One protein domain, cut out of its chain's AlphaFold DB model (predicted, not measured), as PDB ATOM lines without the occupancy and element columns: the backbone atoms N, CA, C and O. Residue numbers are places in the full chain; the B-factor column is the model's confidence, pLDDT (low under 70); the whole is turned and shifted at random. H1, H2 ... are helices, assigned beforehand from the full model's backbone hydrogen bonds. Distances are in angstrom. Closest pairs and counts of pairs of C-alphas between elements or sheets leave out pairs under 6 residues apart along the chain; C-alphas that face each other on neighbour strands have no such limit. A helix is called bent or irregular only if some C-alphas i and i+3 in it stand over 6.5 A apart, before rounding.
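AT A GLANCE: This is residues 55 to 249 of the 303 residues of an uncharacterized protein of Heligmosomoides polygyrus (UniProt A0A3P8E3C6). One long helix, H5, runs through the middle of the body in the open mouth of a V-shaped helical hairpin, H1 and H2, while a second helical hairpin, H7 and H8, crosses it and covers another side. At the end where H5 begins, H3 crosses it and H4 folds back beside H3 as a loose flap; short H6 makes a corner near the other end of H5. The printed part has 195 residues with eight named helices, H1 to H8 in order along the chain, and no named strand, an all helix make-up. It is compact, with a radius of gyration of the C-alphas of 18.3 A and spans of 53 by 43 by 28 A.

HOW THE PARTS SIT: Begin with H1, residues 55 to 77, and H2, residues 81 to 108: they form a hairpin, at a shallow tilt of 27 degrees and opposite ways, and only just touch, with 3 pairs of C-alphas within 8 A, the closest being Ile 76 and Arg 84 at 6.9 A. Next look at H3, residues 122 to 145, where residues 128 to 132 alone touch H1; the closest C-alphas are those of Tyr 58 and Val 132, 6.9 A apart. H4, residues 150 to 166, touches no helix; it is close to H3 but not clearly touching, opposite ways at a shallow tilt of 10 degrees, with the C-alphas of Leu 145 and Gln 153 closest at 6.5 A. The hub is H5, residues 173 to 202, which touches five helices. Its closest C-alphas are Leu 180 to Ala 127 of H3 at 6.3 A, Asn 185 to His 102 of H2 at 5.5 A, and Phe 195 to Gln 69 of H1 at 6.5 A. H5 and H2 run opposite ways at a shallow tilt of 27 degrees, H5 and H3 the same way at a steep tilt of 61 degrees. Further on, H6, residues 206 to 212, and H7, residues 214 to 230, touch only at the corner, and only just, with 3 pairs of C-alphas within 8 A; the closest are Leu 210 and Arg 217, 5.5 A apart. H7 touches H5 at a steep tilt of 63 degrees, the C-alphas of Leu 190 and Ala 227 being closest at 5.7 A, and touches H2 at Lys 96 and Leu 216, whose C-alphas are 6.1 A apart. H8, residues 235 to 247, forms a hairpin with H7 and touches H5, with the C-alphas of Ala 197 and Met 244 closest at 5.3 A. Every O i to N i+4 pair is within hydrogen-bond range in H1, H4, H5, H6, H7 and H8; H2 has 22 of 24 and H3 18 of 20.

IN THESE COORDINATES: Find C-alpha 55 at (7.949, 45.734, -6.232), where H1 begins its 32.3 A. H2 covers 40.8 A. H3 spans 32.1 A with a kink of 30 degrees near residue 139, and is only just irregular: C-alphas 140 and 143 are 6.9 A apart. H4 spans 23.6 A. From C-alpha 173 at (20.651, 26.884, -7.854), H5 runs 43.9 A. H6 measures 9.8 A, H7 24.5 A, and H8 18.3 A, ending at (-4.513, 49.250, 20.124).

THE WHOLE: The C-alphas of Tyr 82 and Ser 171 are the two farthest apart, at 56.7 A. The printed part has no cut. The one long link, residues 109 to 121, joins H2 to H3. Residues 168 to 174 stand free, of which 173 to 174 belong to H5. Look in the B-factor column for low confidence: residues 55 to 58 and 108 to 183 are under 70, and the mean pLDDT of the printed part is 71.1.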
ATOM      1  N   ARG A  55       8.562  45.140  -7.421       65.00
ATOM      2  CA  ARG A  55       7.949  45.734  -6.232       65.00
ATOM      3  C   ARG A  55       6.506  46.122  -6.522       65.00
ATOM      4  O   ARG A  55       5.620  45.771  -5.746       65.00
ATOM      5  N   LYS A  56       6.259  46.789  -7.650       69.88
ATOM      6  CA  LYS A  56       4.909  47.166  -8.085       69.88
ATOM      7  C   LYS A  56       4.023  45.941  -8.317       69.88
ATOM      8  O   LYS A  56       2.908  45.903  -7.800       69.88
ATOM      9  N   SER A  57       4.524  44.919  -9.011       67.25
ATOM     10  CA  SER A  57       3.794  43.662  -9.243       67.25
ATOM     11  C   SER A  57       3.427  42.957  -7.935       67.25
ATOM     12  O   SER A  57       2.289  42.517  -7.762       67.25
ATOM     13  N   TYR A  58       4.359  42.904  -6.979       69.62
ATOM     14  CA  TYR A  58       4.077  42.363  -5.653       69.62
ATOM     15  C   TYR A  58       2.999  43.169  -4.922       69.62
ATOM     16  O   TYR A  58       2.048  42.590  -4.397       69.62
ATOM     17  N   THR A  59       3.129  44.497  -4.884       71.94
ATOM     18  CA  THR A  59       2.175  45.362  -4.186       71.94
ATOM     19  C   THR A  59       0.756  45.187  -4.734       71.94
ATOM     20  O   THR A  59      -0.189  45.122  -3.951       71.94
ATOM     21  N   GLU A  60       0.582  45.041  -6.049       72.69
ATOM     22  CA  GLU A  60      -0.742  44.816  -6.641       72.69
ATOM     23  C   GLU A  60      -1.335  43.441  -6.299       72.69
ATOM     24  O   GLU A  60      -2.525  43.342  -5.978       72.69
ATOM     25  N   LEU A  61      -0.522  42.382  -6.271       70.50
ATOM     26  CA  LEU A  61      -0.980  41.070  -5.806       70.50
ATOM     27  C   LEU A  61      -1.327  41.057  -4.325       70.50
ATOM     28  O   LEU A  61      -2.330  40.463  -3.926       70.50
ATOM     29  N   PHE A  62      -0.514  41.724  -3.511       76.69
ATOM     30  CA  PHE A  62      -0.789  41.874  -2.096       76.69
ATOM     31  C   PHE A  62      -2.135  42.576  -1.903       76.69
ATOM     32  O   PHE A  62      -3.006  42.032  -1.227       76.69
ATOM     33  N   LYS A  63      -2.386  43.697  -2.590       79.81
ATOM     34  CA  LYS A  63      -3.694  44.375  -2.578       79.81
ATOM     35  C   LYS A  63      -4.841  43.459  -3.001       79.81
ATOM     36  O   LYS A  63      -5.907  43.512  -2.389       79.81
ATOM     37  N   ALA A  64      -4.653  42.627  -4.027       75.81
ATOM     38  CA  ALA A  64      -5.662  41.651  -4.435       75.81
ATOM     39  C   ALA A  64      -5.980  40.668  -3.304       75.81
ATOM     40  O   ALA A  64      -7.137  40.552  -2.908       75.81
ATOM     41  N   LYS A  65      -4.950  40.079  -2.691       77.56
ATOM     42  CA  LYS A  65      -5.115  39.175  -1.550       77.56
ATOM     43  C   LYS A  65      -5.792  39.851  -0.356       77.56
ATOM     44  O   LYS A  65      -6.582  39.228   0.352       77.56
ATOM     45  N   ARG A  66      -5.505  41.136  -0.131       85.00
ATOM     46  CA  ARG A  66      -6.130  41.944   0.923       85.00
ATOM     47  C   ARG A  66      -7.629  42.126   0.696       85.00
ATOM     48  O   ARG A  66      -8.373  42.099   1.673       85.00
ATOM     49  N   ARG A  67      -8.093  42.246  -0.553       82.00
ATOM     50  CA  ARG A  67      -9.535  42.292  -0.858       82.00
ATOM     51  C   ARG A  67     -10.235  40.994  -0.454       82.00
ATOM     52  O   ARG A  67     -11.252  41.061   0.230       82.00
ATOM     53  N   ASP A  68      -9.648  39.842  -0.773       77.81
ATOM     54  CA  ASP A  68     -10.211  38.535  -0.396       77.81
ATOM     55  C   ASP A  68     -10.280  38.375   1.129       77.81
ATOM     56  O   ASP A  68     -11.298  37.975   1.692       77.81
ATOM     57  N   GLN A  69      -9.201  38.754   1.822       82.94
ATOM     58  CA  GLN A  69      -9.144  38.738   3.282       82.94
ATOM     59  C   GLN A  69     -10.214  39.634   3.913       82.94
ATOM     60  O   GLN A  69     -10.844  39.237   4.892       82.94
ATOM     61  N   LEU A  70     -10.445  40.827   3.360       84.75
ATOM     62  CA  LEU A  70     -11.495  41.723   3.840       84.75
ATOM     63  C   LEU A  70     -12.892  41.121   3.637       84.75
ATOM     64  O   LEU A  70     -13.690  41.161   4.571       84.75
ATOM     65  N   GLY A  71     -13.160  40.474   2.498       77.75
ATOM     66  CA  GLY A  71     -14.415  39.741   2.280       77.75
ATOM     67  C   GLY A  71     -14.608  38.574   3.260       77.75
ATOM     68  O   GLY A  71     -15.707  38.351   3.783       77.75
ATOM     69  N   ALA A  72     -13.525  37.873   3.609       79.25
ATOM     70  CA  ALA A  72     -13.549  36.859   4.661       79.25
ATOM     71  C   ALA A  72     -13.921  37.458   6.022       79.25
ATOM     72  O   ALA A  72     -14.746  36.915   6.754       79.25
ATOM     73  N   ILE A  73     -13.327  38.600   6.365       85.88
ATOM     74  CA  ILE A  73     -13.577  39.295   7.627       85.88
ATOM     75  C   ILE A  73     -15.024  39.766   7.726       85.88
ATOM     76  O   ILE A  73     -15.640  39.593   8.775       85.88
ATOM     77  N   GLU A  74     -15.582  40.327   6.654       86.06
ATOM     78  CA  GLU A  74     -16.998  40.708   6.604       86.06
ATOM     79  C   GLU A  74     -17.905  39.503   6.857       86.06
ATOM     80  O   GLU A  74     -18.835  39.576   7.662       86.06
ATOM     81  N   SER A  75     -17.568  38.356   6.266       86.88
ATOM     82  CA  SER A  75     -18.276  37.100   6.518       86.88
ATOM     83  C   SER A  75     -18.200  36.683   7.995       86.88
ATOM     84  O   SER A  75     -19.208  36.279   8.570       86.88
ATOM     85  N   ILE A  76     -17.039  36.842   8.645       84.81
ATOM     86  CA  ILE A  76     -16.846  36.537  10.077       84.81
ATOM     87  C   ILE A  76     -17.643  37.488  10.973       84.81
ATOM     88  O   ILE A  76     -18.223  37.054  11.970       84.81
ATOM     89  N   VAL A  77     -17.684  38.781  10.637       84.31
ATOM     90  CA  VAL A  77     -18.469  39.785  11.373       84.31
ATOM     91  C   VAL A  77     -19.948  39.387  11.414       84.31
ATOM     92  O   VAL A  77     -20.584  39.527  12.461       84.31
ATOM     93  N   ASN A  78     -20.459  38.802  10.330       82.56
ATOM     94  CA  ASN A  78     -21.853  38.380  10.194       82.56
ATOM     95  C   ASN A  78     -22.187  37.023  10.852       82.56
ATOM     96  O   ASN A  78     -23.355  36.635  10.876       82.56
ATOM     97  N   ILE A  79     -21.211  36.303  11.421       81.31
ATOM     98  CA  ILE A  79     -21.467  35.072  12.195       81.31
ATOM     99  C   ILE A  79     -22.220  35.409  13.492       81.31
ATOM    100  O   ILE A  79     -21.946  36.428  14.129       81.31
ATOM    101  N   GLU A  80     -23.117  34.517  13.929       79.00
ATOM    102  CA  GLU A  80     -23.803  34.599  15.227       79.00
ATOM    103  C   GLU A  80     -22.814  34.838  16.383       79.00
ATOM    104  O   GLU A  80     -21.820  34.121  16.540       79.00
ATOM    105  N   GLU A  81     -23.106  35.826  17.232       77.12
ATOM    106  CA  GLU A  81     -22.174  36.342  18.243       77.12
ATOM    107  C   GLU A  81     -21.572  35.260  19.153       77.12
ATOM    108  O   GLU A  81     -20.366  35.272  19.415       77.12
ATOM    109  N   TYR A  82     -22.384  34.287  19.577       77.31
ATOM    110  CA  TYR A  82     -21.948  33.216  20.476       77.31
ATOM    111  C   TYR A  82     -20.950  32.238  19.832       77.31
ATOM    112  O   TYR A  82     -20.122  31.667  20.538       77.31
ATOM    113  N   LYS A  83     -20.978  32.063  18.501       84.19
ATOM    114  CA  LYS A  83     -20.008  31.241  17.746       84.19
ATOM    115  C   LYS A  83     -18.792  32.048  17.310       84.19
ATOM    116  O   LYS A  83     -17.681  31.520  17.236       84.19
ATOM    117  N   ARG A  84     -19.003  33.335  17.030       87.25
ATOM    118  CA  ARG A  84     -18.010  34.235  16.439       87.25
ATOM    119  C   ARG A  84     -16.740  34.339  17.278       87.25
ATOM    120  O   ARG A  84     -15.653  34.264  16.719       87.25
ATOM    121  N   ARG A  85     -16.854  34.448  18.609       87.56
ATOM    122  CA  ARG A  85     -15.677  34.540  19.495       87.56
ATOM    123  C   ARG A  85     -14.771  33.316  19.377       87.56
ATOM    124  O   ARG A  85     -13.590  33.477  19.096       87.56
ATOM    125  N   HIS A  86     -15.329  32.118  19.558       84.00
ATOM    126  CA  HIS A  86     -14.566  30.871  19.480       84.00
ATOM    127  C   HIS A  86     -13.929  30.699  18.097       84.00
ATOM    128  O   HIS A  86     -12.753  30.371  17.993       84.00
ATOM    129  N   TYR A  87     -14.686  30.974  17.031       85.81
ATOM    130  CA  TYR A  87     -14.160  30.915  15.668       85.81
ATOM    131  C   TYR A  87     -12.958  31.849  15.477       85.81
ATOM    132  O   TYR A  87     -11.901  31.413  15.036       85.81
ATOM    133  N   VAL A  88     -13.085  33.121  15.868       88.44
ATOM    134  CA  VAL A  88     -11.998  34.106  15.764       88.44
ATOM    135  C   VAL A  88     -10.780  33.693  16.599       88.44
ATOM    136  O   VAL A  88      -9.650  33.872  16.152       88.44
ATOM    137  N   GLU A  89     -10.973  33.115  17.786       88.00
ATOM    138  CA  GLU A  89      -9.868  32.611  18.610       88.00
ATOM    139  C   GLU A  89      -9.111  31.456  17.937       88.00
ATOM    140  O   GLU A  89      -7.879  31.456  17.961       88.00
ATOM    141  N   GLU A  90      -9.807  30.516  17.289       84.94
ATOM    142  CA  GLU A  90      -9.170  29.451  16.497       84.94
ATOM    143  C   GLU A  90      -8.401  30.016  15.297       84.94
ATOM    144  O   GLU A  90      -7.251  29.646  15.060       84.94
ATOM    145  N   VAL A  91      -8.977  30.993  14.591       84.50
ATOM    146  CA  VAL A  91      -8.282  31.690  13.499       84.50
ATOM    147  C   VAL A  91      -7.007  32.370  14.001       84.50
ATOM    148  O   VAL A  91      -5.953  32.247  13.379       84.50
ATOM    149  N   VAL A  92      -7.057  33.039  15.154       90.06
ATOM    150  CA  VAL A  92      -5.880  33.678  15.761       90.06
ATOM    151  C   VAL A  92      -4.822  32.653  16.178       90.06
ATOM    152  O   VAL A  92      -3.630  32.918  16.013       90.06
ATOM    153  N   LYS A  93      -5.216  31.475  16.682       83.94
ATOM    154  CA  LYS A  93      -4.272  30.379  16.969       83.94
ATOM    155  C   LYS A  93      -3.565  29.903  15.699       83.94
ATOM    156  O   LYS A  93      -2.347  29.736  15.730       83.94
ATOM    157  N   ASN A  94      -4.297  29.757  14.596       82.12
ATOM    158  CA  ASN A  94      -3.721  29.367  13.307       82.12
ATOM    159  C   ASN A  94      -2.753  30.431  12.784       82.12
ATOM    160  O   ASN A  94      -1.618  30.112  12.441       82.12
ATOM    161  N   VAL A  95      -3.154  31.706  12.811       83.94
ATOM    162  CA  VAL A  95      -2.282  32.824  12.419       83.94
ATOM    163  C   VAL A  95      -1.002  32.843  13.254       83.94
ATOM    164  O   VAL A  95       0.083  33.020  12.711       83.94
ATOM    165  N   LYS A  96      -1.099  32.615  14.569       92.00
ATOM    166  CA  LYS A  96       0.074  32.508  15.443       92.00
ATOM    167  C   LYS A  96       1.028  31.405  14.984       92.00
ATOM    168  O   LYS A  96       2.225  31.652  14.917       92.00
ATOM    169  N   ALA A  97       0.504  30.207  14.722       78.56
ATOM    170  CA  ALA A  97       1.309  29.057  14.320       78.56
ATOM    171  C   ALA A  97       2.050  29.331  13.004       78.56
ATOM    172  O   ALA A  97       3.257  29.131  12.941       78.56
ATOM    173  N   ILE A  98       1.346  29.889  12.014       79.75
ATOM    174  CA  ILE A  98       1.923  30.304  10.731       79.75
ATOM    175  C   ILE A  98       3.040  31.332  10.960       79.75
ATOM    176  O   ILE A  98       4.155  31.170  10.471       79.75
ATOM    177  N   LEU A  99       2.775  32.394  11.728       84.25
ATOM    178  CA  LEU A  99       3.782  33.428  11.972       84.25
ATOM    179  C   LEU A  99       5.017  32.888  12.709       84.25
ATOM    180  O   LEU A  99       6.123  33.309  12.381       84.25
ATOM    181  N   ASP A 100       4.849  31.975  13.669       86.31
ATOM    182  CA  ASP A 100       5.969  31.340  14.376       86.31
ATOM    183  C   ASP A 100       6.804  30.461  13.425       86.31
ATOM    184  O   ASP A 100       8.018  30.627  13.354       86.31
ATOM    185  N   GLU A 101       6.168  29.589  12.637       81.62
ATOM    186  CA  GLU A 101       6.856  28.694  11.692       81.62
ATOM    187  C   GLU A 101       7.680  29.473  10.655       81.62
ATOM    188  O   GLU A 101       8.856  29.180  10.391       81.62
ATOM    189  N   HIS A 102       7.074  30.506  10.069       81.56
ATOM    190  CA  HIS A 102       7.739  31.313   9.052       81.56
ATOM    191  C   HIS A 102       8.813  32.220   9.655       81.56
ATOM    192  O   HIS A 102       9.844  32.446   9.018       81.56
ATOM    193  N   ARG A 103       8.632  32.681  10.898       84.25
ATOM    194  CA  ARG A 103       9.683  33.367  11.652       84.25
ATOM    195  C   ARG A 103      10.901  32.477  11.856       84.25
ATOM    196  O   ARG A 103      12.004  32.897  11.519       84.25
ATOM    197  N   GLU A 104      10.712  31.268  12.381       82.00
ATOM    198  CA  GLU A 104      11.802  30.317  12.627       82.00
ATOM    199  C   GLU A 104      12.551  29.987  11.333       82.00
ATOM    200  O   GLU A 104      13.782  29.932  11.305       82.00
ATOM    201  N   THR A 105      11.818  29.835  10.227       71.81
ATOM    202  CA  THR A 105      12.415  29.606   8.909       71.81
ATOM    203  C   THR A 105      13.271  30.788   8.454       71.81
ATOM    204  O   THR A 105      14.402  30.575   8.019       71.81
ATOM    205  N   LEU A 106      12.778  32.022   8.580       71.12
ATOM    206  CA  LEU A 106      13.522  33.232   8.205       71.12
ATOM    207  C   LEU A 106      14.766  33.444   9.077       71.12
ATOM    208  O   LEU A 106      15.840  33.739   8.550       71.12
ATOM    209  N   GLU A 107      14.647  33.229  10.390       76.38
ATOM    210  CA  GLU A 107      15.765  33.323  11.333       76.38
ATOM    211  C   GLU A 107      16.837  32.257  11.041       76.38
ATOM    212  O   GLU A 107      18.027  32.572  11.039       76.38
ATOM    213  N   ARG A 108      16.435  31.023  10.701       69.75
ATOM    214  CA  ARG A 108      17.352  29.934  10.315       69.75
ATOM    215  C   ARG A 108      18.108  30.215   9.016       69.75
ATOM    216  O   ARG A 108      19.254  29.797   8.884       69.75
ATOM    217  N   ILE A 109      17.481  30.907   8.064       64.00
ATOM    218  CA  ILE A 109      18.113  31.304   6.793       64.00
ATOM    219  C   ILE A 109      19.049  32.516   6.989       64.00
ATOM    220  O   ILE A 109      19.810  32.866   6.093       64.00
ATOM    221  N   GLY A 110      19.049  33.137   8.174       61.12
ATOM    222  CA  GLY A 110      19.897  34.285   8.493       61.12
ATOM    223  C   GLY A 110      19.336  35.623   8.012       61.12
ATOM    224  O   GLY A 110      20.011  36.639   8.148       61.12
ATOM    225  N   HIS A 111      18.100  35.657   7.504       63.91
ATOM    226  CA  HIS A 111      17.478  36.894   7.050       63.91
ATOM    227  C   HIS A 111      16.987  37.709   8.255       63.91
ATOM    228  O   HIS A 111      15.986  37.376   8.896       63.91
ATOM    229  N   ARG A 112      17.670  38.813   8.573       56.22
ATOM    230  CA  ARG A 112      17.247  39.722   9.651       56.22
ATOM    231  C   ARG A 112      16.224  40.738   9.144       56.22
ATOM    232  O   ARG A 112      16.305  41.216   8.022       56.22
ATOM    233  N   ALA A 113      15.284  41.125  10.010       50.34
ATOM    234  CA  ALA A 113      14.250  42.137   9.735       50.34
ATOM    235  C   ALA A 113      14.797  43.518   9.314       50.34
ATOM    236  O   ALA A 113      14.054  44.348   8.802       50.34
ATOM    237  N   SER A 114      16.071  43.779   9.612       50.12
ATOM    238  CA  SER A 114      16.775  45.030   9.336       50.12
ATOM    239  C   SER A 114      17.451  45.070   7.966       50.12
ATOM    240  O   SER A 114      17.996  46.111   7.610       50.12
ATOM    241  N   GLU A 115      17.482  43.959   7.228       52.59
ATOM    242  CA  GLU A 115      18.078  43.941   5.893       52.59
ATOM    243  C   GLU A 115      17.082  44.504   4.864       52.59
ATOM    244  O   GLU A 115      15.922  44.080   4.845       52.59
ATOM    245  N   PRO A 116      17.486  45.498   4.049       49.53
ATOM    246  CA  PRO A 116      16.583  46.167   3.122       49.53
ATOM    247  C   PRO A 116      16.107  45.230   2.003       49.53
ATOM    248  O   PRO A 116      16.899  44.549   1.352       49.53
ATOM    249  N   PHE A 117      14.796  45.249   1.756       48.47
ATOM    250  CA  PHE A 117      14.115  44.509   0.692       48.47
ATOM    251  C   PHE A 117      14.034  45.321  -0.620       48.47
ATOM    252  O   PHE A 117      13.758  46.520  -0.549       48.47
ATOM    253  N   PRO A 118      14.076  44.697  -1.817       55.25
ATOM    254  CA  PRO A 118      14.906  43.577  -2.250       55.25
ATOM    255  C   PRO A 118      16.235  44.125  -2.809       55.25
ATOM    256  O   PRO A 118      16.257  45.176  -3.447       55.25
ATOM    257  N   HIS A 119      17.363  43.446  -2.590       50.25
ATOM    258  CA  HIS A 119      18.634  43.853  -3.203       50.25
ATOM    259  C   HIS A 119      18.479  44.027  -4.721       50.25
ATOM    260  O   HIS A 119      17.736  43.261  -5.333       50.25
ATOM    261  N   GLY A 120      19.188  45.003  -5.309       44.62
ATOM    262  CA  GLY A 120      19.236  45.319  -6.749       44.62
ATOM    263  C   GLY A 120      19.840  44.206  -7.615       44.62
ATOM    264  O   GLY A 120      20.788  44.422  -8.358       44.62
ATOM    265  N   SER A 121      19.323  42.997  -7.448       47.22
ATOM    266  CA  SER A 121      19.672  41.763  -8.121       47.22
ATOM    267  C   SER A 121      18.537  41.433  -9.084       47.22
ATOM    268  O   SER A 121      17.410  41.167  -8.657       47.22
ATOM    269  N   GLU A 122      18.836  41.416 -10.384       51.16
ATOM    270  CA  GLU A 122      17.916  40.941 -11.428       51.16
ATOM    271  C   GLU A 122      17.350  39.552 -11.104       51.16
ATOM    272  O   GLU A 122      16.203  39.242 -11.425       51.16
ATOM    273  N   THR A 123      18.124  38.721 -10.405       46.62
ATOM    274  CA  THR A 123      17.732  37.384  -9.959       46.62
ATOM    275  C   THR A 123      16.553  37.426  -8.991       46.62
ATOM    276  O   THR A 123      15.650  36.598  -9.077       46.62
ATOM    277  N   LEU A 124      16.525  38.411  -8.090       49.75
ATOM    278  CA  LEU A 124      15.453  38.602  -7.118       49.75
ATOM    279  C   LEU A 124      14.203  39.197  -7.777       49.75
ATOM    280  O   LEU A 124      13.103  38.746  -7.481       49.75
ATOM    281  N   SER A 125      14.368  40.124  -8.725       51.03
ATOM    282  CA  SER A 125      13.266  40.638  -9.556       51.03
ATOM    283  C   SER A 125      12.626  39.517 -10.388       51.03
ATOM    284  O   SER A 125      11.414  39.313 -10.356       51.03
ATOM    285  N   THR A 126      13.455  38.687 -11.023       52.69
ATOM    286  CA  THR A 126      13.023  37.505 -11.780       52.69
ATOM    287  C   THR A 126      12.361  36.462 -10.877       52.69
ATOM    288  O   THR A 126      11.341  35.885 -11.246       52.69
ATOM    289  N   ALA A 127      12.899  36.214  -9.679       51.47
ATOM    290  CA  ALA A 127      12.315  35.292  -8.706       51.47
ATOM    291  C   ALA A 127      10.985  35.811  -8.147       51.47
ATOM    292  O   ALA A 127      10.060  35.021  -7.974       51.47
ATOM    293  N   ILE A 128      10.854  37.120  -7.912       52.59
ATOM    294  CA  ILE A 128       9.581  37.750  -7.556       52.59
ATOM    295  C   ILE A 128       8.595  37.568  -8.705       52.59
ATOM    296  O   ILE A 128       7.535  37.018  -8.446       52.59
ATOM    297  N   SER A 129       8.944  37.909  -9.950       55.75
ATOM    298  CA  SER A 129       8.078  37.668 -11.117       55.75
ATOM    299  C   SER A 129       7.652  36.203 -11.226       55.75
ATOM    300  O   SER A 129       6.468  35.938 -11.385       55.75
ATOM    301  N   LYS A 130       8.557  35.240 -11.003       55.25
ATOM    302  CA  LYS A 130       8.235  33.802 -11.012       55.25
ATOM    303  C   LYS A 130       7.369  33.354  -9.831       55.25
ATOM    304  O   LYS A 130       6.495  32.518 -10.006       55.25
ATOM    305  N   VAL A 131       7.574  33.869  -8.618       53.94
ATOM    306  CA  VAL A 131       6.729  33.546  -7.445       53.94
ATOM    307  C   VAL A 131       5.362  34.188  -7.577       53.94
ATOM    308  O   VAL A 131       4.369  33.580  -7.201       53.94
ATOM    309  N   VAL A 132       5.309  35.399  -8.120       51.16
ATOM    310  CA  VAL A 132       4.090  36.093  -8.522       51.16
ATOM    311  C   VAL A 132       3.357  35.259  -9.565       51.16
ATOM    312  O   VAL A 132       2.195  34.947  -9.346       51.16
ATOM    313  N   GLU A 133       4.035  34.784 -10.607       49.31
ATOM    314  CA  GLU A 133       3.479  33.863 -11.603       49.31
ATOM    315  C   GLU A 133       3.004  32.549 -10.979       49.31
ATOM    316  O   GLU A 133       1.884  32.149 -11.249       49.31
ATOM    317  N   VAL A 134       3.768  31.905 -10.091       49.34
ATOM    318  CA  VAL A 134       3.373  30.652  -9.410       49.34
ATOM    319  C   VAL A 134       2.223  30.882  -8.425       49.34
ATOM    320  O   VAL A 134       1.341  30.037  -8.280       49.34
ATOM    321  N   LYS A 135       2.181  32.028  -7.744       50.50
ATOM    322  CA  LYS A 135       1.100  32.387  -6.822       50.50
ATOM    323  C   LYS A 135      -0.163  32.774  -7.587       50.50
ATOM    324  O   LYS A 135      -1.249  32.409  -7.161       50.50
ATOM    325  N   ILE A 136      -0.032  33.414  -8.747       44.91
ATOM    326  CA  ILE A 136      -1.104  33.589  -9.732       44.91
ATOM    327  C   ILE A 136      -1.554  32.219 -10.252       44.91
ATOM    328  O   ILE A 136      -2.743  31.948 -10.258       44.91
ATOM    329  N   PHE A 137      -0.632  31.325 -10.610       36.47
ATOM    330  CA  PHE A 137      -0.925  30.004 -11.171       36.47
ATOM    331  C   PHE A 137      -1.676  29.126 -10.168       36.47
ATOM    332  O   PHE A 137      -2.710  28.567 -10.500       36.47
ATOM    333  N   THR A 138      -1.223  29.072  -8.916       43.53
ATOM    334  CA  THR A 138      -1.939  28.403  -7.816       43.53
ATOM    335  C   THR A 138      -3.280  29.084  -7.527       43.53
ATOM    336  O   THR A 138      -4.289  28.407  -7.453       43.53
ATOM    337  N   THR A 139      -3.354  30.418  -7.461       42.12
ATOM    338  CA  THR A 139      -4.609  31.133  -7.144       42.12
ATOM    339  C   THR A 139      -5.658  31.049  -8.268       42.12
ATOM    340  O   THR A 139      -6.850  31.003  -7.979       42.12
ATOM    341  N   ILE A 140      -5.237  30.998  -9.538       38.41
ATOM    342  CA  ILE A 140      -6.109  30.886 -10.719       38.41
ATOM    343  C   ILE A 140      -6.504  29.429 -10.999       38.41
ATOM    344  O   ILE A 140      -7.652  29.196 -11.364       38.41
ATOM    345  N   LEU A 141      -5.600  28.453 -10.821       39.34
ATOM    346  CA  LEU A 141      -5.878  27.038 -11.118       39.34
ATOM    347  C   LEU A 141      -6.387  26.227  -9.924       39.34
ATOM    348  O   LEU A 141      -6.943  25.159 -10.153       39.34
ATOM    349  N   SER A 142      -6.263  26.693  -8.676       41.53
ATOM    350  CA  SER A 142      -6.843  25.998  -7.511       41.53
ATOM    351  C   SER A 142      -8.335  25.654  -7.677       41.53
ATOM    352  O   SER A 142      -8.682  24.505  -7.420       41.53
ATOM    353  N   PRO A 143      -9.208  26.546  -8.194       42.72
ATOM    354  CA  PRO A 143     -10.606  26.202  -8.474       42.72
ATOM    355  C   PRO A 143     -10.785  25.079  -9.513       42.72
ATOM    356  O   PRO A 143     -11.788  24.374  -9.495       42.72
ATOM    357  N   GLN A 144      -9.835  24.910 -10.436       40.06
ATOM    358  CA  GLN A 144      -9.848  23.842 -11.444       40.06
ATOM    359  C   GLN A 144      -9.208  22.548 -10.915       40.06
ATOM    360  O   GLN A 144      -9.582  21.463 -11.355       40.06
ATOM    361  N   LEU A 145      -8.305  22.644  -9.936       40.19
ATOM    362  CA  LEU A 145      -7.601  21.516  -9.326       40.19
ATOM    363  C   LEU A 145      -8.511  20.637  -8.454       40.19
ATOM    364  O   LEU A 145      -8.342  19.422  -8.437       40.19
ATOM    365  N   ASP A 146      -9.513  21.226  -7.795       41.47
ATOM    366  CA  ASP A 146     -10.511  20.490  -6.996       41.47
ATOM    367  C   ASP A 146     -11.511  19.702  -7.863       41.47
ATOM    368  O   ASP A 146     -12.185  18.790  -7.387       41.47
ATOM    369  N   THR A 147     -11.597  20.030  -9.158       48.03
ATOM    370  CA  THR A 147     -12.400  19.276 -10.136       48.03
ATOM    371  C   THR A 147     -11.611  18.173 -10.841       48.03
ATOM    372  O   THR A 147     -12.192  17.354 -11.555       48.03
ATOM    373  N   MET A 148     -10.292  18.130 -10.642       44.22
ATOM    374  CA  MET A 148      -9.427  17.077 -11.159       44.22
ATOM    375  C   MET A 148      -9.310  15.978 -10.098       44.22
ATOM    376  O   MET A 148      -8.957  16.254  -8.956       44.22
ATOM    377  N   GLY A 149      -9.628  14.731 -10.458       47.66
ATOM    378  CA  GLY A 149      -9.469  13.582  -9.553       47.66
ATOM    379  C   GLY A 149      -8.017  13.389  -9.090       47.66
ATOM    380  O   GLY A 149      -7.117  14.036  -9.622       47.66
ATOM    381  N   ASP A 150      -7.783  12.478  -8.137       44.06
ATOM    382  CA  ASP A 150      -6.476  12.253  -7.476       44.06
ATOM    383  C   ASP A 150      -5.272  12.239  -8.437       44.06
ATOM    384  O   ASP A 150      -4.234  12.828  -8.145       44.06
ATOM    385  N   SER A 151      -5.424  11.665  -9.633       44.91
ATOM    386  CA  SER A 151      -4.377  11.623 -10.663       44.91
ATOM    387  C   SER A 151      -4.003  12.992 -11.248       44.91
ATOM    388  O   SER A 151      -2.848  13.217 -11.604       44.91
ATOM    389  N   GLY A 152      -4.947  13.929 -11.346       44.19
ATOM    390  CA  GLY A 152      -4.682  15.299 -11.791       44.19
ATOM    391  C   GLY A 152      -4.022  16.154 -10.709       44.19
ATOM    392  O   GLY A 152      -3.184  16.999 -11.025       44.19
ATOM    393  N   GLN A 153      -4.325  15.889  -9.433       42.06
ATOM    394  CA  GLN A 153      -3.611  16.501  -8.310       42.06
ATOM    395  C   GLN A 153      -2.169  15.988  -8.216       42.06
ATOM    396  O   GLN A 153      -1.240  16.776  -8.033       42.06
ATOM    397  N   GLU A 154      -1.967  14.687  -8.417       42.81
ATOM    398  CA  GLU A 154      -0.645  14.059  -8.440       42.81
ATOM    399  C   GLU A 154       0.201  14.586  -9.615       42.81
ATOM    400  O   GLU A 154       1.349  14.982  -9.419       42.81
ATOM    401  N   PHE A 155      -0.399  14.753 -10.801       41.75
ATOM    402  CA  PHE A 155       0.247  15.370 -11.968       41.75
ATOM    403  C   PHE A 155       0.613  16.849 -11.751       41.75
ATOM    404  O   PHE A 155       1.606  17.330 -12.295       41.75
ATOM    405  N   TYR A 156      -0.141  17.592 -10.935       41.44
ATOM    406  CA  TYR A 156       0.171  18.982 -10.577       41.44
ATOM    407  C   TYR A 156       1.316  19.086  -9.563       41.44
ATOM    408  O   TYR A 156       2.203  19.928  -9.716       41.44
ATOM    409  N   ILE A 157       1.336  18.206  -8.558       45.19
ATOM    410  CA  ILE A 157       2.457  18.067  -7.616       45.19
ATOM    411  C   ILE A 157       3.723  17.657  -8.383       45.19
ATOM    412  O   ILE A 157       4.787  18.253  -8.189       45.19
ATOM    413  N   GLU A 158       3.611  16.697  -9.305       44.66
ATOM    414  CA  GLU A 158       4.700  16.316 -10.200       44.66
ATOM    415  C   GLU A 158       5.086  17.443 -11.157       44.66
ATOM    416  O   GLU A 158       6.273  17.632 -11.389       44.66
ATOM    417  N   GLY A 159       4.138  18.244 -11.644       39.56
ATOM    418  CA  GLY A 159       4.370  19.415 -12.488       39.56
ATOM    419  C   GLY A 159       5.119  20.536 -11.765       39.56
ATOM    420  O   GLY A 159       6.063  21.096 -12.312       39.56
ATOM    421  N   LEU A 160       4.785  20.815 -10.503       42.03
ATOM    422  CA  LEU A 160       5.543  21.731  -9.640       42.03
ATOM    423  C   LEU A 160       6.953  21.193  -9.366       42.03
ATOM    424  O   LEU A 160       7.932  21.936  -9.444       42.03
ATOM    425  N   SER A 161       7.070  19.889  -9.115       40.78
ATOM    426  CA  SER A 161       8.350  19.190  -8.953       40.78
ATOM    427  C   SER A 161       9.161  19.161 -10.263       40.78
ATOM    428  O   SER A 161      10.391  19.227 -10.255       40.78
ATOM    429  N   ALA A 162       8.486  19.141 -11.412       37.59
ATOM    430  CA  ALA A 162       9.069  19.200 -12.744       37.59
ATOM    431  C   ALA A 162       9.492  20.621 -13.116       37.59
ATOM    432  O   ALA A 162      10.549  20.770 -13.702       37.59
ATOM    433  N   ILE A 163       8.768  21.670 -12.719       37.09
ATOM    434  CA  ILE A 163       9.204  23.068 -12.872       37.09
ATOM    435  C   ILE A 163      10.466  23.314 -12.036       37.09
ATOM    436  O   ILE A 163      11.428  23.901 -12.529       37.09
ATOM    437  N   VAL A 164      10.520  22.763 -10.818       41.19
ATOM    438  CA  VAL A 164      11.746  22.722 -10.005       41.19
ATOM    439  C   VAL A 164      12.879  21.990 -10.745       41.19
ATOM    440  O   VAL A 164      14.016  22.455 -10.728       41.19
ATOM    441  N   ARG A 165      12.591  20.906 -11.479       38.41
ATOM    442  CA  ARG A 165      13.581  20.190 -12.315       38.41
ATOM    443  C   ARG A 165      13.961  20.913 -13.619       38.41
ATOM    444  O   ARG A 165      15.120  20.845 -14.017       38.41
ATOM    445  N   ILE A 166      13.034  21.626 -14.264       37.75
ATOM    446  CA  ILE A 166      13.232  22.379 -15.518       37.75
ATOM    447  C   ILE A 166      14.170  23.574 -15.292       37.75
ATOM    448  O   ILE A 166      14.866  23.985 -16.214       37.75
ATOM    449  N   THR A 167      14.288  24.074 -14.054       40.50
ATOM    450  CA  THR A 167      15.263  25.129 -13.707       40.50
ATOM    451  C   THR A 167      16.740  24.698 -13.683       40.50
ATOM    452  O   THR A 167      17.588  25.533 -13.405       40.50
ATOM    453  N   GLY A 168      17.070  23.453 -14.053       32.41
ATOM    454  CA  GLY A 168      18.352  23.097 -14.677       32.41
ATOM    455  C   GLY A 168      19.649  23.402 -13.903       32.41
ATOM    456  O   GLY A 168      20.240  24.466 -14.042       32.41
ATOM    457  N   SER A 169      20.185  22.354 -13.267       34.81
ATOM    458  CA  SER A 169      21.549  22.189 -12.722       34.81
ATOM    459  C   SER A 169      21.802  22.642 -11.262       34.81
ATOM    460  O   SER A 169      21.708  23.822 -10.929       34.81
ATOM    461  N   PRO A 170      22.187  21.710 -10.359       39.06
ATOM    462  CA  PRO A 170      22.281  21.931  -8.909       39.06
ATOM    463  C   PRO A 170      23.508  22.737  -8.440       39.06
ATOM    464  O   PRO A 170      23.657  22.971  -7.242       39.06
ATOM    465  N   SER A 171      24.386  23.181  -9.342       35.19
ATOM    466  CA  SER A 171      25.599  23.936  -8.994       35.19
ATOM    467  C   SER A 171      25.425  25.464  -9.006       35.19
ATOM    468  O   SER A 171      26.214  26.159  -8.369       35.19
ATOM    469  N   SER A 172      24.379  26.003  -9.644       38.41
ATOM    470  CA  SER A 172      24.035  27.442  -9.645       38.41
ATOM    471  C   SER A 172      22.791  27.782  -8.803       38.41
ATOM    472  O   SER A 172      22.577  28.940  -8.453       38.41
ATOM    473  N   LEU A 173      22.010  26.769  -8.409       43.28
ATOM    474  CA  LEU A 173      20.651  26.884  -7.854       43.28
ATOM    475  C   LEU A 173      20.569  27.218  -6.346       43.28
ATOM    476  O   LEU A 173      19.490  27.495  -5.822       43.28
ATOM    477  N   SER A 174      21.691  27.192  -5.618       51.75
ATOM    478  CA  SER A 174      21.701  27.377  -4.155       51.75
ATOM    479  C   SER A 174      21.212  28.768  -3.724       51.75
ATOM    480  O   SER A 174      20.496  28.895  -2.726       51.75
ATOM    481  N   LYS A 175      21.552  29.813  -4.489       50.72
ATOM    482  CA  LYS A 175      21.162  31.196  -4.179       50.72
ATOM    483  C   LYS A 175      19.708  31.468  -4.565       50.72
ATOM    484  O   LYS A 175      18.972  32.029  -3.761       50.72
ATOM    485  N   ASP A 176      19.271  30.974  -5.719       50.25
ATOM    486  CA  ASP A 176      17.919  31.198  -6.248       50.25
ATOM    487  C   ASP A 176      16.849  30.490  -5.417       50.25
ATOM    488  O   ASP A 176      15.813  31.074  -5.106       50.25
ATOM    489  N   LEU A 177      17.118  29.259  -4.968       53.66
ATOM    490  CA  LEU A 177      16.205  28.535  -4.085       53.66
ATOM    491  C   LEU A 177      16.108  29.196  -2.702       53.66
ATOM    492  O   LEU A 177      15.021  29.272  -2.129       53.66
ATOM    493  N   THR A 178      17.225  29.720  -2.187       54.69
ATOM    494  CA  THR A 178      17.243  30.486  -0.932       54.69
ATOM    495  C   THR A 178      16.430  31.768  -1.076       54.69
ATOM    496  O   THR A 178      15.602  32.066  -0.220       54.69
ATOM    497  N   ILE A 179      16.592  32.482  -2.192       56.19
ATOM    498  CA  ILE A 179      15.821  33.682  -2.526       56.19
ATOM    499  C   ILE A 179      14.318  33.373  -2.607       56.19
ATOM    500  O   ILE A 179      13.519  34.058  -1.972       56.19
ATOM    501  N   LEU A 180      13.922  32.324  -3.331       58.62
ATOM    502  CA  LEU A 180      12.521  31.905  -3.456       58.62
ATOM    503  C   LEU A 180      11.914  31.527  -2.103       58.62
ATOM    504  O   LEU A 180      10.779  31.901  -1.794       58.62
ATOM    505  N   LEU A 181      12.673  30.803  -1.280       60.91
ATOM    506  CA  LEU A 181      12.248  30.414   0.055       60.91
ATOM    507  C   LEU A 181      12.069  31.644   0.947       60.91
ATOM    508  O   LEU A 181      11.029  31.782   1.590       60.91
ATOM    509  N   VAL A 182      13.038  32.557   0.954       64.44
ATOM    510  CA  VAL A 182      12.971  33.822   1.692       64.44
ATOM    511  C   VAL A 182      11.735  34.611   1.265       64.44
ATOM    512  O   VAL A 182      10.898  34.918   2.114       64.44
ATOM    513  N   LEU A 183      11.544  34.831  -0.040       67.88
ATOM    514  CA  LEU A 183      10.376  35.519  -0.593       67.88
ATOM    515  C   LEU A 183       9.064  34.884  -0.136       67.88
ATOM    516  O   LEU A 183       8.213  35.581   0.407       67.88
ATOM    517  N   LYS A 184       8.904  33.564  -0.288       71.69
ATOM    518  CA  LYS A 184       7.690  32.855   0.141       71.69
ATOM    519  C   LYS A 184       7.373  33.132   1.613       71.69
ATOM    520  O   LYS A 184       6.245  33.500   1.933       71.69
ATOM    521  N   ASN A 185       8.359  32.976   2.496       72.00
ATOM    522  CA  ASN A 185       8.178  33.193   3.933       72.00
ATOM    523  C   ASN A 185       7.850  34.661   4.248       72.00
ATOM    524  O   ASN A 185       6.968  34.929   5.060       72.00
ATOM    525  N   PHE A 186       8.493  35.605   3.558       76.25
ATOM    526  CA  PHE A 186       8.160  37.025   3.641       76.25
ATOM    527  C   PHE A 186       6.688  37.287   3.343       76.25
ATOM    528  O   PHE A 186       6.002  37.893   4.164       76.25
ATOM    529  N   LEU A 187       6.192  36.815   2.195       77.62
ATOM    530  CA  LEU A 187       4.821  37.105   1.769       77.62
ATOM    531  C   LEU A 187       3.810  36.535   2.757       77.62
ATOM    532  O   LEU A 187       2.848  37.213   3.114       77.62
ATOM    533  N   VAL A 188       4.056  35.314   3.238       79.31
ATOM    534  CA  VAL A 188       3.181  34.678   4.222       79.31
ATOM    535  C   VAL A 188       3.130  35.496   5.512       79.31
ATOM    536  O   VAL A 188       2.040  35.719   6.039       79.31
ATOM    537  N   VAL A 189       4.263  36.014   5.994       85.19
ATOM    538  CA  VAL A 189       4.287  36.876   7.185       85.19
ATOM    539  C   VAL A 189       3.489  38.160   6.953       85.19
ATOM    540  O   VAL A 189       2.650  38.495   7.790       85.19
ATOM    541  N   LEU A 190       3.696  38.848   5.823       88.12
ATOM    542  CA  LEU A 190       3.002  40.102   5.493       88.12
ATOM    543  C   LEU A 190       1.483  39.916   5.385       88.12
ATOM    544  O   LEU A 190       0.714  40.707   5.933       88.12
ATOM    545  N   GLU A 191       1.039  38.856   4.715       85.62
ATOM    546  CA  GLU A 191      -0.384  38.559   4.526       85.62
ATOM    547  C   GLU A 191      -1.074  38.204   5.843       85.62
ATOM    548  O   GLU A 191      -2.196  38.650   6.092       85.62
ATOM    549  N   ASN A 192      -0.407  37.432   6.702       91.62
ATOM    550  CA  ASN A 192      -0.985  36.990   7.968       91.62
ATOM    551  C   ASN A 192      -1.006  38.099   9.021       91.62
ATOM    552  O   ASN A 192      -1.987  38.209   9.758       91.62
ATOM    553  N   ILE A 193       0.019  38.958   9.083       95.62
ATOM    554  CA  ILE A 193      -0.001  40.089  10.020       95.62
ATOM    555  C   ILE A 193      -1.013  41.159   9.605       95.62
ATOM    556  O   ILE A 193      -1.679  41.725  10.471       95.62
ATOM    557  N   ALA A 194      -1.194  41.397   8.301       94.06
ATOM    558  CA  ALA A 194      -2.223  42.308   7.805       94.06
ATOM    559  C   ALA A 194      -3.637  41.784   8.110       94.06
ATOM    560  O   ALA A 194      -4.470  42.526   8.630       94.06
ATOM    561  N   PHE A 195      -3.882  40.490   7.885       93.62
ATOM    562  CA  PHE A 195      -5.143  39.843   8.255       93.62
ATOM    563  C   PHE A 195      -5.408  39.891   9.763       93.62
ATOM    564  O   PHE A 195      -6.501  40.259  10.199       93.62
ATOM    565  N   PHE A 196      -4.395  39.579  10.577       95.69
ATOM    566  CA  PHE A 196      -4.490  39.703  12.030       95.69
ATOM    567  C   PHE A 196      -4.826  41.129  12.456       95.69
ATOM    568  O   PHE A 196      -5.620  41.313  13.375       95.69
ATOM    569  N   ALA A 197      -4.246  42.139  11.803       96.69
ATOM    570  CA  ALA A 197      -4.497  43.530  12.141       96.69
ATOM    571  C   ALA A 197      -5.968  43.915  11.957       96.69
ATOM    572  O   ALA A 197      -6.560  44.505  12.863       96.69
ATOM    573  N   ASP A 198      -6.592  43.500  10.856       94.75
ATOM    574  CA  ASP A 198      -8.025  43.716  10.665       94.75
ATOM    575  C   ASP A 198      -8.889  42.979  11.684       94.75
ATOM    576  O   ASP A 198      -9.847  43.564  12.198       94.75
ATOM    577  N   LEU A 199      -8.571  41.706  11.962       94.00
ATOM    578  CA  LEU A 199      -9.279  40.918  12.968       94.00
ATOM    579  C   LEU A 199      -9.181  41.601  14.331       94.00
ATOM    580  O   LEU A 199     -10.181  41.779  15.013       94.00
ATOM    581  N   SER A 200      -7.978  42.023  14.709       95.00
ATOM    582  CA  SER A 200      -7.695  42.668  15.985       95.00
ATOM    583  C   SER A 200      -8.498  43.954  16.177       95.00
ATOM    584  O   SER A 200      -9.060  44.179  17.249       95.00
ATOM    585  N   LEU A 201      -8.595  44.779  15.133       94.25
ATOM    586  CA  LEU A 201      -9.360  46.022  15.181       94.25
ATOM    587  C   LEU A 201     -10.873  45.769  15.192       94.25
ATOM    588  O   LEU A 201     -11.596  46.414  15.944       94.25
ATOM    589  N   ARG A 202     -11.378  44.815  14.405       92.19
ATOM    590  CA  ARG A 202     -12.822  44.512  14.350       92.19
ATOM    591  C   ARG A 202     -13.329  43.691  15.524       92.19
ATOM    592  O   ARG A 202     -14.523  43.711  15.812       92.19
ATOM    593  N   PHE A 203     -12.433  42.996  16.216       91.38
ATOM    594  CA  PHE A 203     -12.747  42.170  17.370       91.38
ATOM    595  C   PHE A 203     -11.932  42.622  18.593       91.38
ATOM    596  O   PHE A 203     -10.987  41.936  18.990       91.38
ATOM    597  N   PRO A 204     -12.314  43.740  19.249       88.19
ATOM    598  CA  PRO A 204     -11.560  44.335  20.359       88.19
ATOM    599  C   PRO A 204     -11.307  43.391  21.540       88.19
ATOM    600  O   PRO A 204     -10.335  43.551  22.275       88.19
ATOM    601  N   PHE A 205     -12.127  42.344  21.715       87.62
ATOM    602  CA  PHE A 205     -11.881  41.326  22.742       87.62
ATOM    603  C   PHE A 205     -10.515  40.632  22.588       87.62
ATOM    604  O   PHE A 205      -9.964  40.160  23.586       87.62
ATOM    605  N   LEU A 206      -9.945  40.613  21.376       91.69
ATOM    606  CA  LEU A 206      -8.613  40.079  21.107       91.69
ATOM    607  C   LEU A 206      -7.500  40.846  21.823       91.69
ATOM    608  O   LEU A 206      -6.440  40.267  22.049       91.69
ATOM    609  N   GLU A 207      -7.730  42.094  22.246       90.94
ATOM    610  CA  GLU A 207      -6.778  42.826  23.088       90.94
ATOM    611  C   GLU A 207      -6.479  42.063  24.384       90.94
ATOM    612  O   GLU A 207      -5.320  41.828  24.730       90.94
ATOM    613  N   LYS A 208      -7.516  41.549  25.054       90.38
ATOM    614  CA  LYS A 208      -7.345  40.731  26.266       90.38
ATOM    615  C   LYS A 208      -6.664  39.398  25.960       90.38
ATOM    616  O   LYS A 208      -5.870  38.920  26.771       90.38
ATOM    617  N   THR A 209      -6.963  38.794  24.808       90.88
ATOM    618  CA  THR A 209      -6.310  37.556  24.355       90.88
ATOM    619  C   THR A 209      -4.809  37.770  24.169       90.88
ATOM    620  O   THR A 209      -4.012  36.951  24.629       90.88
ATOM    621  N   LEU A 210      -4.412  38.896  23.572       92.94
ATOM    622  CA  LEU A 210      -3.011  39.237  23.346       92.94
ATOM    623  C   LEU A 210      -2.280  39.599  24.645       92.94
ATOM    624  O   LEU A 210      -1.153  39.156  24.853       92.94
ATOM    625  N   GLN A 211      -2.932  40.336  25.550       91.12
ATOM    626  CA  GLN A 211      -2.383  40.673  26.869       91.12
ATOM    627  C   GLN A 211      -2.088  39.427  27.716       91.12
ATOM    628  O   GLN A 211      -1.079  39.381  28.413       91.12
ATOM    629  N   LYS A 212      -2.951  38.403  27.645       93.88
ATOM    630  CA  LYS A 212      -2.779  37.144  28.389       93.88
ATOM    631  C   LYS A 212      -1.792  36.178  27.732       93.88
ATOM    632  O   LYS A 212      -1.214  35.341  28.418       93.88
ATOM    633  N   ASN A 213      -1.611  36.258  26.413       94.62
ATOM    634  CA  ASN A 213      -0.772  35.332  25.658       94.62
ATOM    635  C   ASN A 213       0.539  35.998  25.220       94.62
ATOM    636  O   ASN A 213       0.663  36.511  24.106       94.62
ATOM    637  N   GLN A 214       1.555  35.917  26.082       93.94
ATOM    638  CA  GLN A 214       2.867  36.518  25.826       93.94
ATOM    639  C   GLN A 214       3.545  35.977  24.556       93.94
ATOM    640  O   GLN A 214       4.239  36.725  23.863       93.94
ATOM    641  N   LYS A 215       3.331  34.697  24.213       94.38
ATOM    642  CA  LYS A 215       3.878  34.100  22.984       94.38
ATOM    643  C   LYS A 215       3.253  34.743  21.748       94.38
ATOM    644  O   LYS A 215       3.978  35.205  20.873       94.38
ATOM    645  N   LEU A 216       1.920  34.845  21.719       95.06
ATOM    646  CA  LEU A 216       1.195  35.535  20.647       95.06
ATOM    647  C   LEU A 216       1.639  37.000  20.533       95.06
ATOM    648  O   LEU A 216       1.942  37.469  19.443       95.06
ATOM    649  N   ARG A 217       1.748  37.714  21.660       95.56
ATOM    650  CA  ARG A 217       2.210  39.108  21.667       95.56
ATOM    651  C   ARG A 217       3.604  39.253  21.063       95.56
ATOM    652  O   ARG A 217       3.840  40.173  20.286       95.56
ATOM    653  N   THR A 218       4.513  38.347  21.409       94.69
ATOM    654  CA  THR A 218       5.898  38.371  20.921       94.69
ATOM    655  C   THR A 218       5.955  38.173  19.410       94.69
ATOM    656  O   THR A 218       6.610  38.960  18.727       94.69
ATOM    657  N   VAL A 219       5.243  37.174  18.876       95.00
ATOM    658  CA  VAL A 219       5.252  36.906  17.431       95.00
ATOM    659  C   VAL A 219       4.543  38.001  16.636       95.00
ATOM    660  O   VAL A 219       5.063  38.440  15.616       95.00
ATOM    661  N   VAL A 220       3.423  38.537  17.134       96.75
ATOM    662  CA  VAL A 220       2.714  39.655  16.489       96.75
ATOM    663  C   VAL A 220       3.581  40.915  16.474       96.75
ATOM    664  O   VAL A 220       3.684  41.578  15.446       96.75
ATOM    665  N   ALA A 221       4.254  41.239  17.583       95.94
ATOM    666  CA  ALA A 221       5.146  42.395  17.649       95.94
ATOM    667  C   ALA A 221       6.375  42.241  16.740       95.94
ATOM    668  O   ALA A 221       6.854  43.230  16.185       95.94
ATOM    669  N   TRP A 222       6.893  41.019  16.585       94.56
ATOM    670  CA  TRP A 222       7.932  40.718  15.602       94.56
ATOM    671  C   TRP A 222       7.408  40.911  14.174       94.56
ATOM    672  O   TRP A 222       7.987  41.699  13.430       94.56
ATOM    673  N   ALA A 223       6.284  40.284  13.820       94.88
ATOM    674  CA  ALA A 223       5.717  40.326  12.475       94.88
ATOM    675  C   ALA A 223       5.321  41.750  12.057       94.88
ATOM    676  O   ALA A 223       5.538  42.141  10.913       94.88
ATOM    677  N   TYR A 224       4.810  42.557  12.993       95.94
ATOM    678  CA  TYR A 224       4.544  43.979  12.774       95.94
ATOM    679  C   TYR A 224       5.820  44.736  12.380       95.94
ATOM    680  O   TYR A 224       5.856  45.395  11.342       95.94
ATOM    681  N   ARG A 225       6.892  44.615  13.178       92.88
ATOM    682  CA  ARG A 225       8.173  45.287  12.891       92.88
ATOM    683  C   ARG A 225       8.778  44.794  11.584       92.88
ATOM    684  O   ARG A 225       9.281  45.601  10.811       92.88
ATOM    685  N   TYR A 226       8.675  43.493  11.334       88.50
ATOM    686  CA  TYR A 226       9.109  42.869  10.095       88.50
ATOM    687  C   TYR A 226       8.391  43.483   8.889       88.50
ATOM    688  O   TYR A 226       9.043  43.966   7.970       88.50
ATOM    689  N   ALA A 227       7.060  43.582   8.934       89.56
ATOM    690  CA  ALA A 227       6.267  44.182   7.864       89.56
ATOM    691  C   ALA A 227       6.554  45.672   7.631       89.56
ATOM    692  O   ALA A 227       6.548  46.138   6.491       89.56
ATOM    693  N   LYS A 228       6.828  46.435   8.696       89.19
ATOM    694  CA  LYS A 228       7.264  47.834   8.567       89.19
ATOM    695  C   LYS A 228       8.649  47.941   7.925       89.19
ATOM    696  O   LYS A 228       8.854  48.840   7.118       89.19
ATOM    697  N   GLY A 229       9.566  47.029   8.252       81.81
ATOM    698  CA  GLY A 229      10.932  47.019   7.724       81.81
ATOM    699  C   GLY A 229      11.028  46.723   6.225       81.81
ATOM    700  O   GLY A 229      11.929  47.231   5.568       81.81
ATOM    701  N   THR A 230      10.089  45.957   5.659       76.88
ATOM    702  CA  THR A 230      10.146  45.564   4.238       76.88
ATOM    703  C   THR A 230       9.784  46.670   3.252       76.88
ATOM    704  O   THR A 230      10.182  46.597   2.094       76.88
ATOM    705  N   GLY A 231       8.986  47.665   3.650       77.75
ATOM    706  CA  GLY A 231       8.494  48.698   2.725       77.75
ATOM    707  C   GLY A 231       7.579  48.173   1.604       77.75
ATOM    708  O   GLY A 231       7.448  48.826   0.565       77.75
ATOM    709  N   LEU A 232       6.995  46.984   1.786       76.81
ATOM    710  CA  LEU A 232       6.241  46.254   0.765       76.81
ATOM    711  C   LEU A 232       4.720  46.389   0.855       76.81
ATOM    712  O   LEU A 232       4.026  46.110  -0.126       76.81
ATOM    713  N   CYS A 233       4.194  46.760   2.020       83.75
ATOM    714  CA  CYS A 233       2.761  46.973   2.173       83.75
ATOM    715  C   CYS A 233       2.362  48.327   1.573       83.75
ATOM    716  O   CYS A 233       3.142  49.280   1.571       83.75
ATOM    717  N   ASP A 234       1.130  48.420   1.081       86.12
ATOM    718  CA  ASP A 234       0.533  49.699   0.702       86.12
ATOM    719  C   ASP A 234       0.250  50.595   1.926       86.12
ATOM    720  O   ASP A 234       0.303  50.167   3.087       86.12
ATOM    721  N   ALA A 235      -0.026  51.872   1.655       89.62
ATOM    722  CA  ALA A 235      -0.244  52.885   2.683       89.62
ATOM    723  C   ALA A 235      -1.461  52.560   3.564       89.62
ATOM    724  O   ALA A 235      -1.415  52.743   4.784       89.62
ATOM    725  N   GLU A 236      -2.533  52.039   2.967       90.75
ATOM    726  CA  GLU A 236      -3.749  51.630   3.661       90.75
ATOM    727  C   GLU A 236      -3.462  50.500   4.655       90.75
ATOM    728  O   GLU A 236      -3.859  50.565   5.821       90.75
ATOM    729  N   THR A 237      -2.707  49.490   4.232       91.94
ATOM    730  CA  THR A 237      -2.298  48.370   5.077       91.94
ATOM    731  C   THR A 237      -1.376  48.837   6.193       91.94
ATOM    732  O   THR A 237      -1.553  48.420   7.338       91.94
ATOM    733  N   TYR A 238      -0.437  49.747   5.920       94.00
ATOM    734  CA  TYR A 238       0.397  50.315   6.979       94.00
ATOM    735  C   TYR A 238      -0.411  51.079   8.020       94.00
ATOM    736  O   TYR A 238      -0.155  50.918   9.213       94.00
ATOM    737  N   LYS A 239      -1.426  51.833   7.597       94.00
ATOM    738  CA  LYS A 239      -2.346  52.500   8.520       94.00
ATOM    739  C   LYS A 239      -3.068  51.487   9.414       94.00
ATOM    740  O   LYS A 239      -3.144  51.691  10.623       94.00
ATOM    741  N   VAL A 240      -3.560  50.384   8.849       95.12
ATOM    742  CA  VAL A 240      -4.219  49.302   9.607       95.12
ATOM    743  C   VAL A 240      -3.255  48.632  10.592       95.12
ATOM    744  O   VAL A 240      -3.606  48.434  11.756       95.12
ATOM    745  N   LEU A 241      -2.025  48.342  10.164       96.38
ATOM    746  CA  LEU A 241      -0.980  47.776  11.017       96.38
ATOM    747  C   LEU A 241      -0.633  48.703  12.186       96.38
ATOM    748  O   LEU A 241      -0.571  48.243  13.324       96.38
ATOM    749  N   ASP A 242      -0.446  49.997  11.925       96.31
ATOM    750  CA  ASP A 242      -0.113  50.982  12.955       96.31
ATOM    751  C   ASP A 242      -1.285  51.192  13.925       96.31
ATOM    752  O   ASP A 242      -1.066  51.323  15.130       96.31
ATOM    753  N   MET A 243      -2.535  51.152  13.450       95.44
ATOM    754  CA  MET A 243      -3.712  51.184  14.325       95.44
ATOM    755  C   MET A 243      -3.784  49.952  15.235       95.44
ATOM    756  O   MET A 243      -4.000  50.095  16.439       95.44
ATOM    757  N   MET A 244      -3.574  48.745  14.695       96.31
ATOM    758  CA  MET A 244      -3.532  47.530  15.517       96.31
ATOM    759  C   MET A 244      -2.388  47.602  16.531       96.31
ATOM    760  O   MET A 244      -2.597  47.332  17.712       96.31
ATOM    761  N   ALA A 245      -1.197  48.017  16.102       96.94
ATOM    762  CA  ALA A 245      -0.036  48.110  16.976       96.94
ATOM    763  C   ALA A 245      -0.254  49.112  18.122       96.94
ATOM    764  O   ALA A 245       0.161  48.842  19.250       96.94
ATOM    765  N   GLN A 246      -0.949  50.225  17.862       95.56
ATOM    766  CA  GLN A 246      -1.396  51.164  18.893       95.56
ATOM    767  C   GLN A 246      -2.407  50.515  19.837       95.56
ATOM    768  O   GLN A 246      -2.188  50.518  21.049       95.56
ATOM    769  N   GLN A 247      -3.483  49.912  19.312       93.50
ATOM    770  CA  GLN A 247      -4.513  49.250  20.124       93.50
ATOM    771  C   GLN A 247      -3.898  48.245  21.099       93.50
ATOM    772  O   GLN A 247      -4.210  48.259  22.286       93.50
ATOM    773  N   GLN A 248      -2.981  47.426  20.589       94.19
ATOM    774  CA  GLN A 248      -2.344  46.325  21.297       94.19
ATOM    775  C   GLN A 248      -1.158  46.743  22.184       94.19
ATOM    776  O   GLN A 248      -0.537  45.891  22.825       94.19
ATOM    777  N   GLY A 249      -0.800  48.032  22.217       93.44
ATOM    778  CA  GLY A 249       0.337  48.530  22.998       93.44
ATOM    779  C   GLY A 249       1.682  47.949  22.541       93.44
ATOM    780  O   GLY A 249       2.552  47.652  23.366       93.44
TER     781      GLY A 249